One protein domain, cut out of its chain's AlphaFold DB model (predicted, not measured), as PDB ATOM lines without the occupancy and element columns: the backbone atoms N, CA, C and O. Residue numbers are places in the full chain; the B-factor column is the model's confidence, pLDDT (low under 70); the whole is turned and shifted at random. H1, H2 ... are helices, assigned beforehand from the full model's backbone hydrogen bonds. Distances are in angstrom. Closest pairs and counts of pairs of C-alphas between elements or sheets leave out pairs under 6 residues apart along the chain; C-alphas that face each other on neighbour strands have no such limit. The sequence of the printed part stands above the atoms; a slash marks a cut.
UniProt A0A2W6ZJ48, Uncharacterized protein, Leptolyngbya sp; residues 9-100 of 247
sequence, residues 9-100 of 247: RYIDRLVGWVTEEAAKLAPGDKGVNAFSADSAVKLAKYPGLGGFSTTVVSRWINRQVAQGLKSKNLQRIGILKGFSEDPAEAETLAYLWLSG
ATOM      1  N   ARG A   9      14.343 -56.612   2.903       80.62
ATOM      2  CA  ARG A   9      15.203 -55.680   2.154       80.62
ATOM      3  C   ARG A   9      14.830 -54.221   2.391       80.62
ATOM      4  O   ARG A   9      15.720 -53.377   2.472       80.62
ATOM      5  N   TYR A  10      13.538 -53.934   2.526       86.81
ATOM      6  CA  TYR A  10      13.052 -52.603   2.879       86.81
ATOM      7  C   TYR A  10      13.568 -52.203   4.257       86.81
ATOM      8  O   TYR A  10      14.107 -51.109   4.437       86.81
ATOM      9  N   ILE A  11      13.432 -53.110   5.229       85.38
ATOM     10  CA  ILE A  11      13.900 -52.880   6.597       85.38
ATOM     11  C   ILE A  11      15.416 -52.678   6.585       85.38
ATOM     12  O   ILE A  11      15.906 -51.723   7.174       85.38
ATOM     13  N   ASP A  12      16.161 -53.503   5.855       85.94
ATOM     14  CA  ASP A  12      17.621 -53.426   5.794       85.94
ATOM     15  C   ASP A  12      18.117 -52.114   5.179       85.94
ATOM     16  O   ASP A  12      19.042 -51.502   5.713       85.94
ATOM     17  N   ARG A  13      17.469 -51.630   4.111       89.50
ATOM     18  CA  ARG A  13      17.776 -50.322   3.509       89.50
ATOM     19  C   ARG A  13      17.494 -49.172   4.469       89.50
ATOM     20  O   ARG A  13      18.325 -48.273   4.599       89.50
ATOM     21  N   LEU A  14      16.347 -49.211   5.150       91.44
ATOM     22  CA  LEU A  14      15.988 -48.214   6.156       91.44
ATOM     23  C   LEU A  14      17.019 -48.190   7.290       91.44
ATOM     24  O   LEU A  14      17.557 -47.132   7.604       91.44
ATOM     25  N   VAL A  15      17.310 -49.349   7.882       91.75
ATOM     26  CA  VAL A  15      18.241 -49.471   9.010       91.75
ATOM     27  C   VAL A  15      19.650 -49.064   8.611       91.75
ATOM     28  O   VAL A  15      20.278 -48.301   9.344       91.75
ATOM     29  N   GLY A  16      20.132 -49.522   7.455       91.19
ATOM     30  CA  GLY A  16      21.456 -49.174   6.948       91.19
ATOM     31  C   GLY A  16      21.620 -47.665   6.792       91.19
ATOM     32  O   GLY A  16      22.566 -47.098   7.331       91.19
ATOM     33  N   TRP A  17      20.652 -47.002   6.156       94.25
ATOM     34  CA  TRP A  17      20.688 -45.552   5.982       94.25
ATOM     35  C   TRP A  17      20.621 -44.787   7.309       94.25
ATOM     36  O   TRP A  17      21.443 -43.908   7.541       94.25
ATOM     37  N   VAL A  18      19.680 -45.121   8.199       91.69
ATOM     38  CA  VAL A  18      19.535 -44.415   9.486       91.69
ATOM     39  C   VAL A  18      20.782 -44.587  10.356       91.69
ATOM     40  O   VAL A  18      21.224 -43.636  10.997       91.69
ATOM     41  N   THR A  19      21.368 -45.787  10.361       90.94
ATOM     42  CA  THR A  19      22.605 -46.071  11.103       90.94
ATOM     43  C   THR A  19      23.777 -45.270  10.539       90.94
ATOM     44  O   THR A  19      24.550 -44.699  11.306       90.94
ATOM     45  N   GLU A  20      23.892 -45.192   9.211       92.75
ATOM     46  CA  GLU A  20      24.931 -44.416   8.532       92.75
ATOM     47  C   GLU A  20      24.819 -42.916   8.848       92.75
ATOM     48  O   GLU A  20      25.805 -42.294   9.238       92.75
ATOM     49  N   GLU A  21      23.621 -42.339   8.736       92.12
ATOM     50  CA  GLU A  21      23.398 -40.917   9.024       92.12
ATOM     51  C   GLU A  21      23.630 -40.573  10.501       92.12
ATOM     52  O   GLU A  21      24.260 -39.560  10.806       92.12
ATOM     53  N   ALA A  22      23.194 -41.431  11.428       88.81
ATOM     54  CA  ALA A  22      23.465 -41.247  12.852       88.81
ATOM     55  C   ALA A  22      24.970 -41.290  13.159       88.81
ATOM     56  O   ALA A  22      25.477 -40.434  13.887       88.81
ATOM     57  N   ALA A  23      25.696 -42.239  12.561       90.06
ATOM     58  CA  ALA A  23      27.133 -42.398  12.764       90.06
ATOM     59  C   ALA A  23      27.961 -41.226  12.208       90.06
ATOM     60  O   ALA A  23      28.998 -40.898  12.786       90.06
ATOM     61  N   LYS A  24      27.507 -40.569  11.128       91.38
ATOM     62  CA  LYS A  24      28.148 -39.352  10.584       91.38
ATOM     63  C   LYS A  24      28.153 -38.195  11.584       91.38
ATOM     64  O   LYS A  24      29.064 -37.374  11.551       91.38
ATOM     65  N   LEU A  25      27.141 -38.123  12.448       86.94
ATOM     66  CA  LEU A  25      26.964 -37.014  13.384       86.94
ATOM     67  C   LEU A  25      27.661 -37.264  14.723       86.94
ATOM     68  O   LEU A  25      28.282 -36.352  15.269       86.94
ATOM     69  N   ALA A  26      27.575 -38.482  15.260       83.12
ATOM     70  CA  ALA A  26      28.312 -38.893  16.453       83.12
ATOM     71  C   ALA A  26      28.316 -40.428  16.612       83.12
ATOM     72  O   ALA A  26      27.405 -41.105  16.139       83.12
ATOM     73  N   PRO A  27      29.297 -41.012  17.326       78.69
ATOM     74  CA  PRO A  27      29.309 -42.447  17.598       78.69
ATOM     75  C   PRO A  27      28.258 -42.857  18.649       78.69
ATOM     76  O   PRO A  27      28.021 -42.144  19.628       78.69
ATOM     77  N   GLY A  28      27.683 -44.053  18.480       74.56
ATOM     78  CA  GLY A  28      26.769 -44.686  19.443       74.56
ATOM     79  C   GLY A  28      25.451 -43.928  19.649       74.56
ATOM     80  O   GLY A  28      24.954 -43.265  18.741       74.56
ATOM     81  N   ASP A  29      24.895 -43.989  20.863       75.88
ATOM     82  CA  ASP A  29      23.603 -43.364  21.204       75.88
ATOM     83  C   ASP A  29      23.597 -41.837  21.023       75.88
ATOM     84  O   ASP A  29      22.557 -41.229  20.756       75.88
ATOM     85  N   LYS A  30      24.773 -41.198  21.089       77.88
ATOM     86  CA  LYS A  30      24.918 -39.768  20.786       77.88
ATOM     87  C   LYS A  30      24.580 -39.461  19.324       77.88
ATOM     88  O   LYS A  30      24.016 -38.403  19.058       77.88
ATOM     89  N   GLY A  31      24.865 -40.383  18.402       80.81
ATOM     90  CA  GLY A  31      24.522 -40.263  16.982       80.81
ATOM     91  C   GLY A  31      23.020 -40.286  16.731       80.81
ATOM     92  O   GLY A  31      22.516 -39.507  15.929       80.81
ATOM     93  N   VAL A  32      22.281 -41.116  17.472       86.94
ATOM     94  CA  VAL A  32      20.812 -41.201  17.385       86.94
ATOM     95  C   VAL A  32      20.164 -39.881  17.799       86.94
ATOM     96  O   VAL A  32      19.292 -39.360  17.100       86.94
ATOM     97  N   ASN A  33      20.620 -39.318  18.919       81.38
ATOM     98  CA  ASN A  33      20.126 -38.040  19.423       81.38
ATOM     99  C   ASN A  33      20.486 -36.888  18.478       81.38
ATOM    100  O   ASN A  33      19.633 -36.053  18.174       81.38
ATOM    101  N   ALA A  34      21.717 -36.878  17.961       81.00
ATOM    102  CA  ALA A  34      22.163 -35.881  16.995       81.00
ATOM    103  C   ALA A  34      21.376 -35.958  15.678       81.00
ATOM    104  O   ALA A  34      20.954 -34.927  15.166       81.00
ATOM    105  N   PHE A  35      21.106 -37.160  15.164       90.31
ATOM    106  CA  PHE A  35      20.311 -37.354  13.948       90.31
ATOM    107  C   PHE A  35      18.853 -36.930  14.124       90.31
ATOM    108  O   PHE A  35      18.277 -36.287  13.248       90.31
ATOM    109  N   SER A  36      18.254 -37.239  15.276       86.62
ATOM    110  CA  SER A  36      16.913 -36.763  15.628       86.62
ATOM    111  C   SER A  36      16.848 -35.230  15.603       86.62
ATOM    112  O   SER A  36      15.980 -34.672  14.927       86.62
ATOM    113  N   ALA A  37      17.809 -34.555  16.241       85.06
ATOM    114  CA  ALA A  37      17.890 -33.096  16.261       85.06
ATOM    115  C   ALA A  37      18.145 -32.493  14.866       85.06
ATOM    116  O   ALA A  37      17.430 -31.583  14.450       85.06
ATOM    117  N   ASP A  38      19.106 -33.034  14.113       88.06
ATOM    118  CA  ASP A  38      19.426 -32.591  12.751       88.06
ATOM    119  C   ASP A  38      18.219 -32.732  11.808       88.06
ATOM    120  O   ASP A  38      17.888 -31.809  11.059       88.06
ATOM    121  N   SER A  39      17.479 -33.844  11.912       92.06
ATOM    122  CA  SER A  39      16.259 -34.051  11.128       92.06
ATOM    123  C   SER A  39      15.194 -32.990  11.417       92.06
ATOM    124  O   SER A  39      14.511 -32.543  10.496       92.06
ATOM    125  N   ALA A  40      15.060 -32.553  12.674       86.56
ATOM    126  CA  ALA A  40      14.096 -31.529  13.057       86.56
ATOM    127  C   ALA A  40      14.433 -30.173  12.430       86.56
ATOM    128  O   ALA A  40      13.537 -29.504  11.921       86.56
ATOM    129  N   VAL A  41      15.718 -29.807  12.398       87.38
ATOM    130  CA  VAL A  41      16.187 -28.564  11.765       87.38
ATOM    131  C   VAL A  41      15.944 -28.598  10.256       87.38
ATOM    132  O   VAL A  41      15.349 -27.673   9.705       87.38
ATOM    133  N   LYS A  42      16.346 -29.679   9.580       84.19
ATOM    134  CA  LYS A  42      16.211 -29.807   8.117       84.19
ATOM    135  C   LYS A  42      14.758 -29.829   7.648       84.19
ATOM    136  O   LYS A  42      14.460 -29.358   6.551       84.19
ATOM    137  N   LEU A  43      13.860 -30.368   8.469       89.81
ATOM    138  CA  LEU A  43      12.449 -30.501   8.125       89.81
ATOM    139  C   LEU A  43      11.576 -29.327   8.596       89.81
ATOM    140  O   LEU A  43      10.422 -29.241   8.188       89.81
ATOM    141  N   ALA A  44      12.114 -28.382   9.376       84.38
ATOM    142  CA  ALA A  44      11.368 -27.224   9.880       84.38
ATOM    143  C   ALA A  44      10.754 -26.346   8.771       84.38
ATOM    144  O   ALA A  44       9.762 -25.662   9.006       84.38
ATOM    145  N   LYS A  45      11.308 -26.389   7.550       85.62
ATOM    146  CA  LYS A  45      10.769 -25.674   6.380       85.62
ATOM    147  C   LYS A  45       9.477 -26.280   5.806       85.62
ATOM    148  O   LYS A  45       8.871 -25.669   4.931       85.62
ATOM    149  N   TYR A  46       9.050 -27.451   6.285       85.81
ATOM    150  CA  TYR A  46       7.873 -28.171   5.800       85.81
ATOM    151  C   TYR A  46       6.769 -28.218   6.864       85.81
ATOM    152  O   TYR A  46       6.877 -28.987   7.828       85.81
ATOM    153  N   PRO A  47       5.678 -27.447   6.693       79.62
ATOM    154  CA  PRO A  47       4.549 -27.467   7.612       79.62
ATOM    155  C   PRO A  47       4.027 -28.888   7.821       79.62
ATOM    156  O   PRO A  47       3.816 -29.651   6.879       79.62
ATOM    157  N   GLY A  48       3.865 -29.275   9.082       81.19
ATOM    158  CA  GLY A  48       3.388 -30.600   9.450       81.19
ATOM    159  C   GLY A  48       4.450 -31.700   9.426       81.19
ATOM    160  O   GLY A  48       4.260 -32.688  10.133       81.19
ATOM    161  N   LEU A  49       5.592 -31.558   8.745       83.19
ATOM    162  CA  LEU A  49       6.668 -32.559   8.736       83.19
ATOM    163  C   LEU A  49       7.730 -32.246   9.793       83.19
ATOM    164  O   LEU A  49       8.874 -31.983   9.479       83.19
ATOM    165  N   GLY A  50       7.381 -32.327  11.081       85.25
ATOM    166  CA  GLY A  50       8.391 -32.249  12.151       85.25
ATOM    167  C   GLY A  50       9.435 -33.376  12.061       85.25
ATOM    168  O   GLY A  50       9.186 -34.383  11.391       85.25
ATOM    169  N   GLY A  51      10.556 -33.244  12.774       86.38
ATOM    170  CA  GLY A  51      11.640 -34.238  12.813       86.38
ATOM    171  C   GLY A  51      11.254 -35.616  13.368       86.38
ATOM    172  O   GLY A  51      10.125 -35.852  13.817       86.38
ATOM    173  N   PHE A  52      12.207 -36.548  13.341       89.56
ATOM    174  CA  PHE A  52      12.054 -37.851  13.992       89.56
ATOM    175  C   PHE A  52      12.357 -37.749  15.481       89.56
ATOM    176  O   PHE A  52      13.315 -37.089  15.868       89.56
ATOM    177  N   SER A  53      11.590 -38.449  16.319       88.31
ATOM    178  CA  SER A  53      11.968 -38.616  17.723       88.31
ATOM    179  C   SER A  53      13.084 -39.647  17.859       88.31
ATOM    180  O   SER A  53      13.146 -40.618  17.099       88.31
ATOM    181  N   THR A  54      13.922 -39.476  18.876       84.44
ATOM    182  CA  THR A  54      14.990 -40.416  19.244       84.44
ATOM    183  C   THR A  54      14.462 -41.842  19.375       84.44
ATOM    184  O   THR A  54      15.029 -42.762  18.796       84.44
ATOM    185  N   THR A  55      13.299 -42.029  20.006       89.69
ATOM    186  CA  THR A  55      12.644 -43.339  20.137       89.69
ATOM    187  C   THR A  55      12.319 -43.984  18.790       89.69
ATOM    188  O   THR A  55      12.485 -45.193  18.640       89.69
ATOM    189  N   VAL A  56      11.847 -43.215  17.803       89.44
ATOM    190  CA  VAL A  56      11.552 -43.750  16.464       89.44
ATOM    191  C   VAL A  56      12.843 -44.185  15.775       89.44
ATOM    192  O   VAL A  56      12.902 -45.302  15.265       89.44
ATOM    193  N   VAL A  57      13.885 -43.351  15.833       89.12
ATOM    194  CA  VAL A  57      15.205 -43.656  15.262       89.12
ATOM    195  C   VAL A  57      15.804 -44.909  15.921       89.12
ATOM    196  O   VAL A  57      16.205 -45.835  15.217       89.12
ATOM    197  N   SER A  58      15.777 -45.006  17.255       86.94
ATOM    198  CA  SER A  58      16.239 -46.185  17.998       86.94
ATOM    199  C   SER A  58      15.458 -47.448  17.637       86.94
ATOM    200  O   SER A  58      16.058 -48.504  17.450       86.94
ATOM    201  N   ARG A  59      14.125 -47.374  17.512       87.31
ATOM    202  CA  ARG A  59      13.311 -48.529  17.089       87.31
ATOM    203  C   ARG A  59      13.700 -49.001  15.696       87.31
ATOM    204  O   ARG A  59      13.793 -50.203  15.474       87.31
ATOM    205  N   TRP A  60      13.946 -48.075  14.774       90.56
ATOM    206  CA  TRP A  60      14.372 -48.419  13.423       90.56
ATOM    207  C   TRP A  60      15.731 -49.106  13.425       90.56
ATOM    208  O   TRP A  60      15.812 -50.218  12.919       90.56
ATOM    209  N   ILE A  61      16.749 -48.530  14.072       88.00
ATOM    210  CA  ILE A  61      18.089 -49.141  14.177       88.00
ATOM    211  C   ILE A  61      18.012 -50.553  14.777       88.00
ATOM    212  O   ILE A  61      18.622 -51.487  14.264       88.00
ATOM    213  N   ASN A  62      17.170 -50.740  15.796       87.69
ATOM    214  CA  ASN A  62      16.940 -52.037  16.435       87.69
ATOM    215  C   ASN A  62      16.025 -52.984  15.633       87.69
ATOM    216  O   ASN A  62      15.557 -53.986  16.175       87.69
ATOM    217  N   ARG A  63      15.740 -52.679  14.357       88.12
ATOM    218  CA  ARG A  63      14.872 -53.455  13.451       88.12
ATOM    219  C   ARG A  63      13.444 -53.674  13.975       88.12
ATOM    220  O   ARG A  63      12.754 -54.595  13.551       88.12
ATOM    221  N   GLN A  64      12.954 -52.808  14.856       84.56
ATOM    222  CA  GLN A  64      11.612 -52.878  15.446       84.56
ATOM    223  C   GLN A  64      10.564 -52.192  14.550       84.56
ATOM    224  O   GLN A  64       9.787 -51.345  14.998       84.56
ATOM    225  N   VAL A  65      10.553 -52.541  13.260       78.31
ATOM    226  CA  VAL A  65       9.612 -52.022  12.254       78.31
ATOM    227  C   VAL A  65       8.650 -53.139  11.867       78.31
ATOM    228  O   VAL A  65       8.951 -53.970  11.021       78.31
ATOM    229  N   ALA A  66       7.493 -53.174  12.527       62.91
ATOM    230  CA  ALA A  66       6.511 -54.249  12.353       62.91
ATOM    231  C   ALA A  66       5.557 -54.042  11.159       62.91
ATOM    232  O   ALA A  66       4.852 -54.967  10.767       62.91
ATOM    233  N   GLN A  67       5.485 -52.823  10.616       72.88
ATOM    234  CA  GLN A  67       4.554 -52.425   9.557       72.88
ATOM    235  C   GLN A  67       5.211 -51.417   8.615       72.88
ATOM    236  O   GLN A  67       6.232 -50.814   8.959       72.88
ATOM    237  N   GLY A  68       4.610 -51.228   7.436       74.19
ATOM    238  CA  GLY A  68       5.052 -50.230   6.465       74.19
ATOM    239  C   GLY A  68       5.111 -48.834   7.084       74.19
ATOM    240  O   GLY A  68       4.377 -48.515   8.026       74.19
ATOM    241  N   LEU A  69       6.011 -47.991   6.576       85.50
ATOM    242  CA  LEU A  69       6.112 -46.626   7.076       85.50
ATOM    243  C   LEU A  69       4.886 -45.818   6.650       85.50
ATOM    244  O   LEU A  69       4.425 -45.897   5.517       85.50
ATOM    245  N   LYS A  70       4.374 -45.003   7.576       88.50
ATOM    246  CA  LYS A  70       3.323 -44.027   7.273       88.50
ATOM    247  C   LYS A  70       3.829 -43.027   6.226       88.50
ATOM    248  O   LYS A  70       4.999 -42.652   6.293       88.50
ATOM    249  N   SER A  71       2.929 -42.524   5.379       86.38
ATOM    250  CA  SER A  71       3.188 -41.471   4.373       86.38
ATOM    251  C   SER A  71       4.089 -40.353   4.917       86.38
ATOM    252  O   SER A  71       5.187 -40.129   4.422       86.38
ATOM    253  N   LYS A  72       3.736 -39.787   6.075       90.31
ATOM    254  CA  LYS A  72       4.536 -38.762   6.766       90.31
ATOM    255  C   LYS A  72       6.011 -39.135   6.989       90.31
ATOM    256  O   LYS A  72       6.883 -38.281   6.917       90.31
ATOM    257  N   ASN A  73       6.311 -40.394   7.303       92.50
ATOM    258  CA  ASN A  73       7.690 -40.856   7.479       92.50
ATOM    259  C   ASN A  73       8.405 -41.038   6.142       92.50
ATOM    260  O   ASN A  73       9.587 -40.727   6.066       92.50
ATOM    261  N   LEU A  74       7.706 -41.491   5.104       91.44
ATOM    262  CA  LEU A  74       8.260 -41.591   3.754       91.44
ATOM    263  C   LEU A  74       8.613 -40.206   3.199       91.44
ATOM    264  O   LEU A  74       9.726 -40.018   2.723       91.44
ATOM    265  N   GLN A  75       7.730 -39.220   3.376       91.38
ATOM    266  CA  GLN A  75       7.971 -37.815   3.013       91.38
ATOM    267  C   GLN A  75       9.252 -37.281   3.660       91.38
ATOM    268  O   GLN A  75      10.145 -36.779   2.982       91.38
ATOM    269  N   ARG A  76       9.387 -37.467   4.980       94.44
ATOM    270  CA  ARG A  76      10.591 -37.074   5.729       94.44
ATOM    271  C   ARG A  76      11.851 -37.734   5.185       94.44
ATOM    272  O   ARG A  76      12.857 -37.057   5.018       94.44
ATOM    273  N   ILE A  77      11.805 -39.042   4.925       94.25
ATOM    274  CA  ILE A  77      12.950 -39.789   4.390       94.25
ATOM    275  C   ILE A  77      13.338 -39.243   3.018       94.25
ATOM    276  O   ILE A  77      14.514 -38.973   2.795       94.25
ATOM    277  N   GLY A  78      12.369 -39.042   2.123       90.69
ATOM    278  CA  GLY A  78      12.636 -38.547   0.775       90.69
ATOM    279  C   GLY A  78      13.266 -37.160   0.778       90.69
ATOM    280  O   GLY A  78      14.255 -36.938   0.085       90.69
ATOM    281  N   ILE A  79      12.767 -36.267   1.631       91.56
ATOM    282  CA  ILE A  79      13.323 -34.922   1.803       91.56
ATOM    283  C   ILE A  79      14.738 -34.987   2.394       91.56
ATOM    284  O   ILE A  79      15.654 -34.354   1.877       91.56
ATOM    285  N   LEU A  80      14.951 -35.774   3.455       93.38
ATOM    286  CA  LEU A  80      16.256 -35.872   4.124       93.38
ATOM    287  C   LEU A  80      17.325 -36.537   3.252       93.38
ATOM    288  O   LEU A  80      18.495 -36.176   3.358       93.38
ATOM    289  N   LYS A  81      16.946 -37.483   2.383       91.50
ATOM    290  CA  LYS A  81      17.854 -38.059   1.379       91.50
ATOM    291  C   LYS A  81      18.086 -37.145   0.174       91.50
ATOM    292  O   LYS A  81      18.974 -37.441  -0.620       91.50
ATOM    293  N   GLY A  82      17.313 -36.066   0.032       89.94
ATOM    294  CA  GLY A  82      17.412 -35.140  -1.094       89.94
ATOM    295  C   GLY A  82      16.798 -35.672  -2.391       89.94
ATOM    296  O   GLY A  82      17.262 -35.314  -3.467       89.94
ATOM    297  N   PHE A  83      15.785 -36.540  -2.309       87.94
ATOM    298  CA  PHE A  83      15.086 -37.052  -3.493       87.94
ATOM    299  C   PHE A  83      14.196 -35.999  -4.153       87.94
ATOM    300  O   PHE A  83      14.183 -35.897  -5.375       87.94
ATOM    301  N   SER A  84      13.472 -35.216  -3.354       87.12
ATOM    302  CA  SER A  84      12.722 -34.046  -3.814       87.12
ATOM    303  C   SER A  84      12.494 -33.088  -2.647       87.12
ATOM    304  O   SER A  84      12.518 -33.492  -1.481       87.12
ATOM    305  N   GLU A  85      12.280 -31.813  -2.968       85.69
ATOM    306  CA  GLU A  85      11.792 -30.828  -2.009       85.69
ATOM    307  C   GLU A  85      10.262 -30.814  -1.910       85.69
ATOM    308  O   GLU A  85       9.753 -30.280  -0.933       85.69
ATOM    309  N   ASP A  86       9.528 -31.397  -2.864       87.38
ATOM    310  CA  ASP A  86       8.078 -31.575  -2.755       87.38
ATOM    311  C   ASP A  86       7.759 -32.806  -1.885       87.38
ATOM    312  O   ASP A  86       8.204 -33.908  -2.218       87.38
ATOM    313  N   PRO A  87       6.982 -32.676  -0.792       86.81
ATOM    314  CA  PRO A  87       6.622 -33.807   0.054       86.81
ATOM    315  C   PRO A  87       5.975 -34.979  -0.692       86.81
ATOM    316  O   PRO A  87       6.326 -36.126  -0.424       86.81
ATOM    317  N   ALA A  88       5.052 -34.722  -1.624       86.00
ATOM    318  CA  ALA A  88       4.331 -35.795  -2.313       86.00
ATOM    319  C   ALA A  88       5.254 -36.591  -3.253       86.00
ATOM    320  O   ALA A  88       5.234 -37.829  -3.271       86.00
ATOM    321  N   GLU A  89       6.116 -35.894  -3.991       77.50
ATOM    322  CA  GLU A  89       7.153 -36.527  -4.805       77.50
ATOM    323  C   GLU A  89       8.195 -37.253  -3.937       77.50
ATOM    324  O   GLU A  89       8.540 -38.407  -4.206       77.50
ATOM    325  N   ALA A  90       8.645 -36.630  -2.844       84.94
ATOM    326  CA  ALA A  90       9.609 -37.205  -1.911       84.94
ATOM    327  C   ALA A  90       9.109 -38.512  -1.275       84.94
ATOM    328  O   ALA A  90       9.885 -39.457  -1.135       84.94
ATOM    329  N   GLU A  91       7.822 -38.600  -0.925       89.25
ATOM    330  CA  GLU A  91       7.187 -39.837  -0.459       89.25
ATOM    331  C   GLU A  91       7.326 -40.967  -1.470       89.25
ATOM    332  O   GLU A  91       7.761 -42.068  -1.125       89.25
ATOM    333  N   THR A  92       6.960 -40.677  -2.718       82.50
ATOM    334  CA  THR A  92       6.941 -41.658  -3.801       82.50
ATOM    335  C   THR A  92       8.352 -42.181  -4.058       82.50
ATOM    336  O   THR A  92       8.573 -43.392  -4.092       82.50
ATOM    337  N   LEU A  93       9.330 -41.278  -4.149       81.69
ATOM    338  CA  LEU A  93      10.732 -41.633  -4.359       81.69
ATOM    339  C   LEU A  93      11.326 -42.389  -3.163       81.69
ATOM    340  O   LEU A  93      12.041 -43.372  -3.348       81.69
ATOM    341  N   ALA A  94      10.984 -42.004  -1.930       88.19
ATOM    342  CA  ALA A  94      11.404 -42.735  -0.737       88.19
ATOM    343  C   ALA A  94      10.834 -44.158  -0.694       88.19
ATOM    344  O   ALA A  94      11.545 -45.093  -0.321       88.19
ATOM    345  N   TYR A  95       9.570 -44.329  -1.080       87.50
ATOM    346  CA  TYR A  95       8.931 -45.638  -1.150       87.50
ATOM    347  C   TYR A  95       9.574 -46.537  -2.209       87.50
ATOM    348  O   TYR A  95       9.860 -47.700  -1.910       87.50
ATOM    349  N   LEU A  96       9.837 -46.015  -3.412       80.88
ATOM    350  CA  LEU A  96      10.521 -46.755  -4.480       80.88
ATOM    351  C   LEU A  96      11.920 -47.193  -4.036       80.88
ATOM    352  O   LEU A  96      12.265 -48.375  -4.157       80.88
ATOM    353  N   TRP A  97      12.655 -46.277  -3.401       87.56
ATOM    354  CA  TRP A  97      13.992 -46.543  -2.888       87.56
ATOM    355  C   TRP A  97      14.025 -47.621  -1.811       87.56
ATOM    356  O   TRP A  97      14.838 -48.554  -1.865       87.56
ATOM    357  N   LEU A  98      13.117 -47.536  -0.837       87.00
ATOM    358  CA  LEU A  98      13.012 -48.534   0.223       87.00
ATOM    359  C   LEU A  98      12.542 -49.887  -0.318       87.00
ATOM    360  O   LEU A  98      13.057 -50.922   0.095       87.00
ATOM    361  N   SER A  99      11.624 -49.890  -1.281       82.69
ATOM    362  CA  SER A  99      11.133 -51.113  -1.932       82.69
ATOM    363  C   SER A  99      12.169 -51.760  -2.858       82.69
ATOM    364  O   SER A  99      11.959 -52.876  -3.329       82.69
ATOM    365  N   GLY A 100      13.293 -51.086  -3.125       73.19
ATOM    366  CA  GLY A 100      14.311 -51.569  -4.055       73.19
ATOM    367  C   GLY A 100      13.827 -51.615  -5.505       73.19
ATOM    368  O   GLY A 100      14.376 -52.380  -6.293       73.19
TER     369      GLY A 100
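What this domain is: This is residues 9 to 100 of the 247 residues of an uncharacterized protein of Leptolyngbya sp (UniProt A0A2W6ZJ48). Four of the five helices, H1, H2, H4 and H5, close into a ring: H1 and H2 meet near their ends as an L, and H4 and H5, crossed as an X, make the opposite side, with H4 meeting the last part of H2, residues 39 to 43, and residues 98 to 99 of H5 meeting residues 9 to 14 of H1. H3 packs on both arms of the L. The printed part has 92 residues, with helices H1 to H5 in chain order and no named strand; the class is all helix. It is compact, with a radius of gyration of the C-alphas of 12.2 A and spans of 32 by 30 by 19 A.

Where its parts are: H1, residues 9 to 25, begins at C-alpha 9 (15.203, -55.680, 2.154) and is 24.8 A long. H2, residues 29 to 43, is 21.5 A long and ends at C-alpha 43 (12.449, -30.501, 8.125). H3 is residues 54 to 61, 10.6 A, and H4 residues 71 to 81, 15.4 A. H5, residues 87 to 99, 18.0 A, ends at C-alpha 99 (11.133, -51.113, -1.932).

How they stand to each other: H1 touches H2 about perpendicular, at 84 degrees, the closest C-alphas being Ala 22 and Gly 31, 4.4 A. H3 touches H1 at a steep tilt of 53 degrees, opposite ways, closest at C-alphas 61 and 15, 5.2 A. H3 also touches H2, C-alphas 54 and 36 being closest at 5.5 A. H2 touches H4 with residues 39 to 43 alone, closest at C-alphas 39 and 80, 7.2 A. H4 and H5 touch about perpendicular, at 85 degrees, closest at C-alphas 75 and 91, 4.1 A. H5 touches H1 with residues 98 to 99 alone, closest at C-alphas 98 and 10, 4.9 A. H3 and H5 are apart. Each O i to N i+4 pair is within hydrogen-bond range in H2, H3, H4 and H5, and 12 of 13 are in H1.

The domain as a whole: The C-alphas farthest apart, Pro 27 and Ala 88, are 32.6 A apart. The printed part has no cut and no long link. Mean pLDDT of the printed part is 86.2; Ala 66 is under 70.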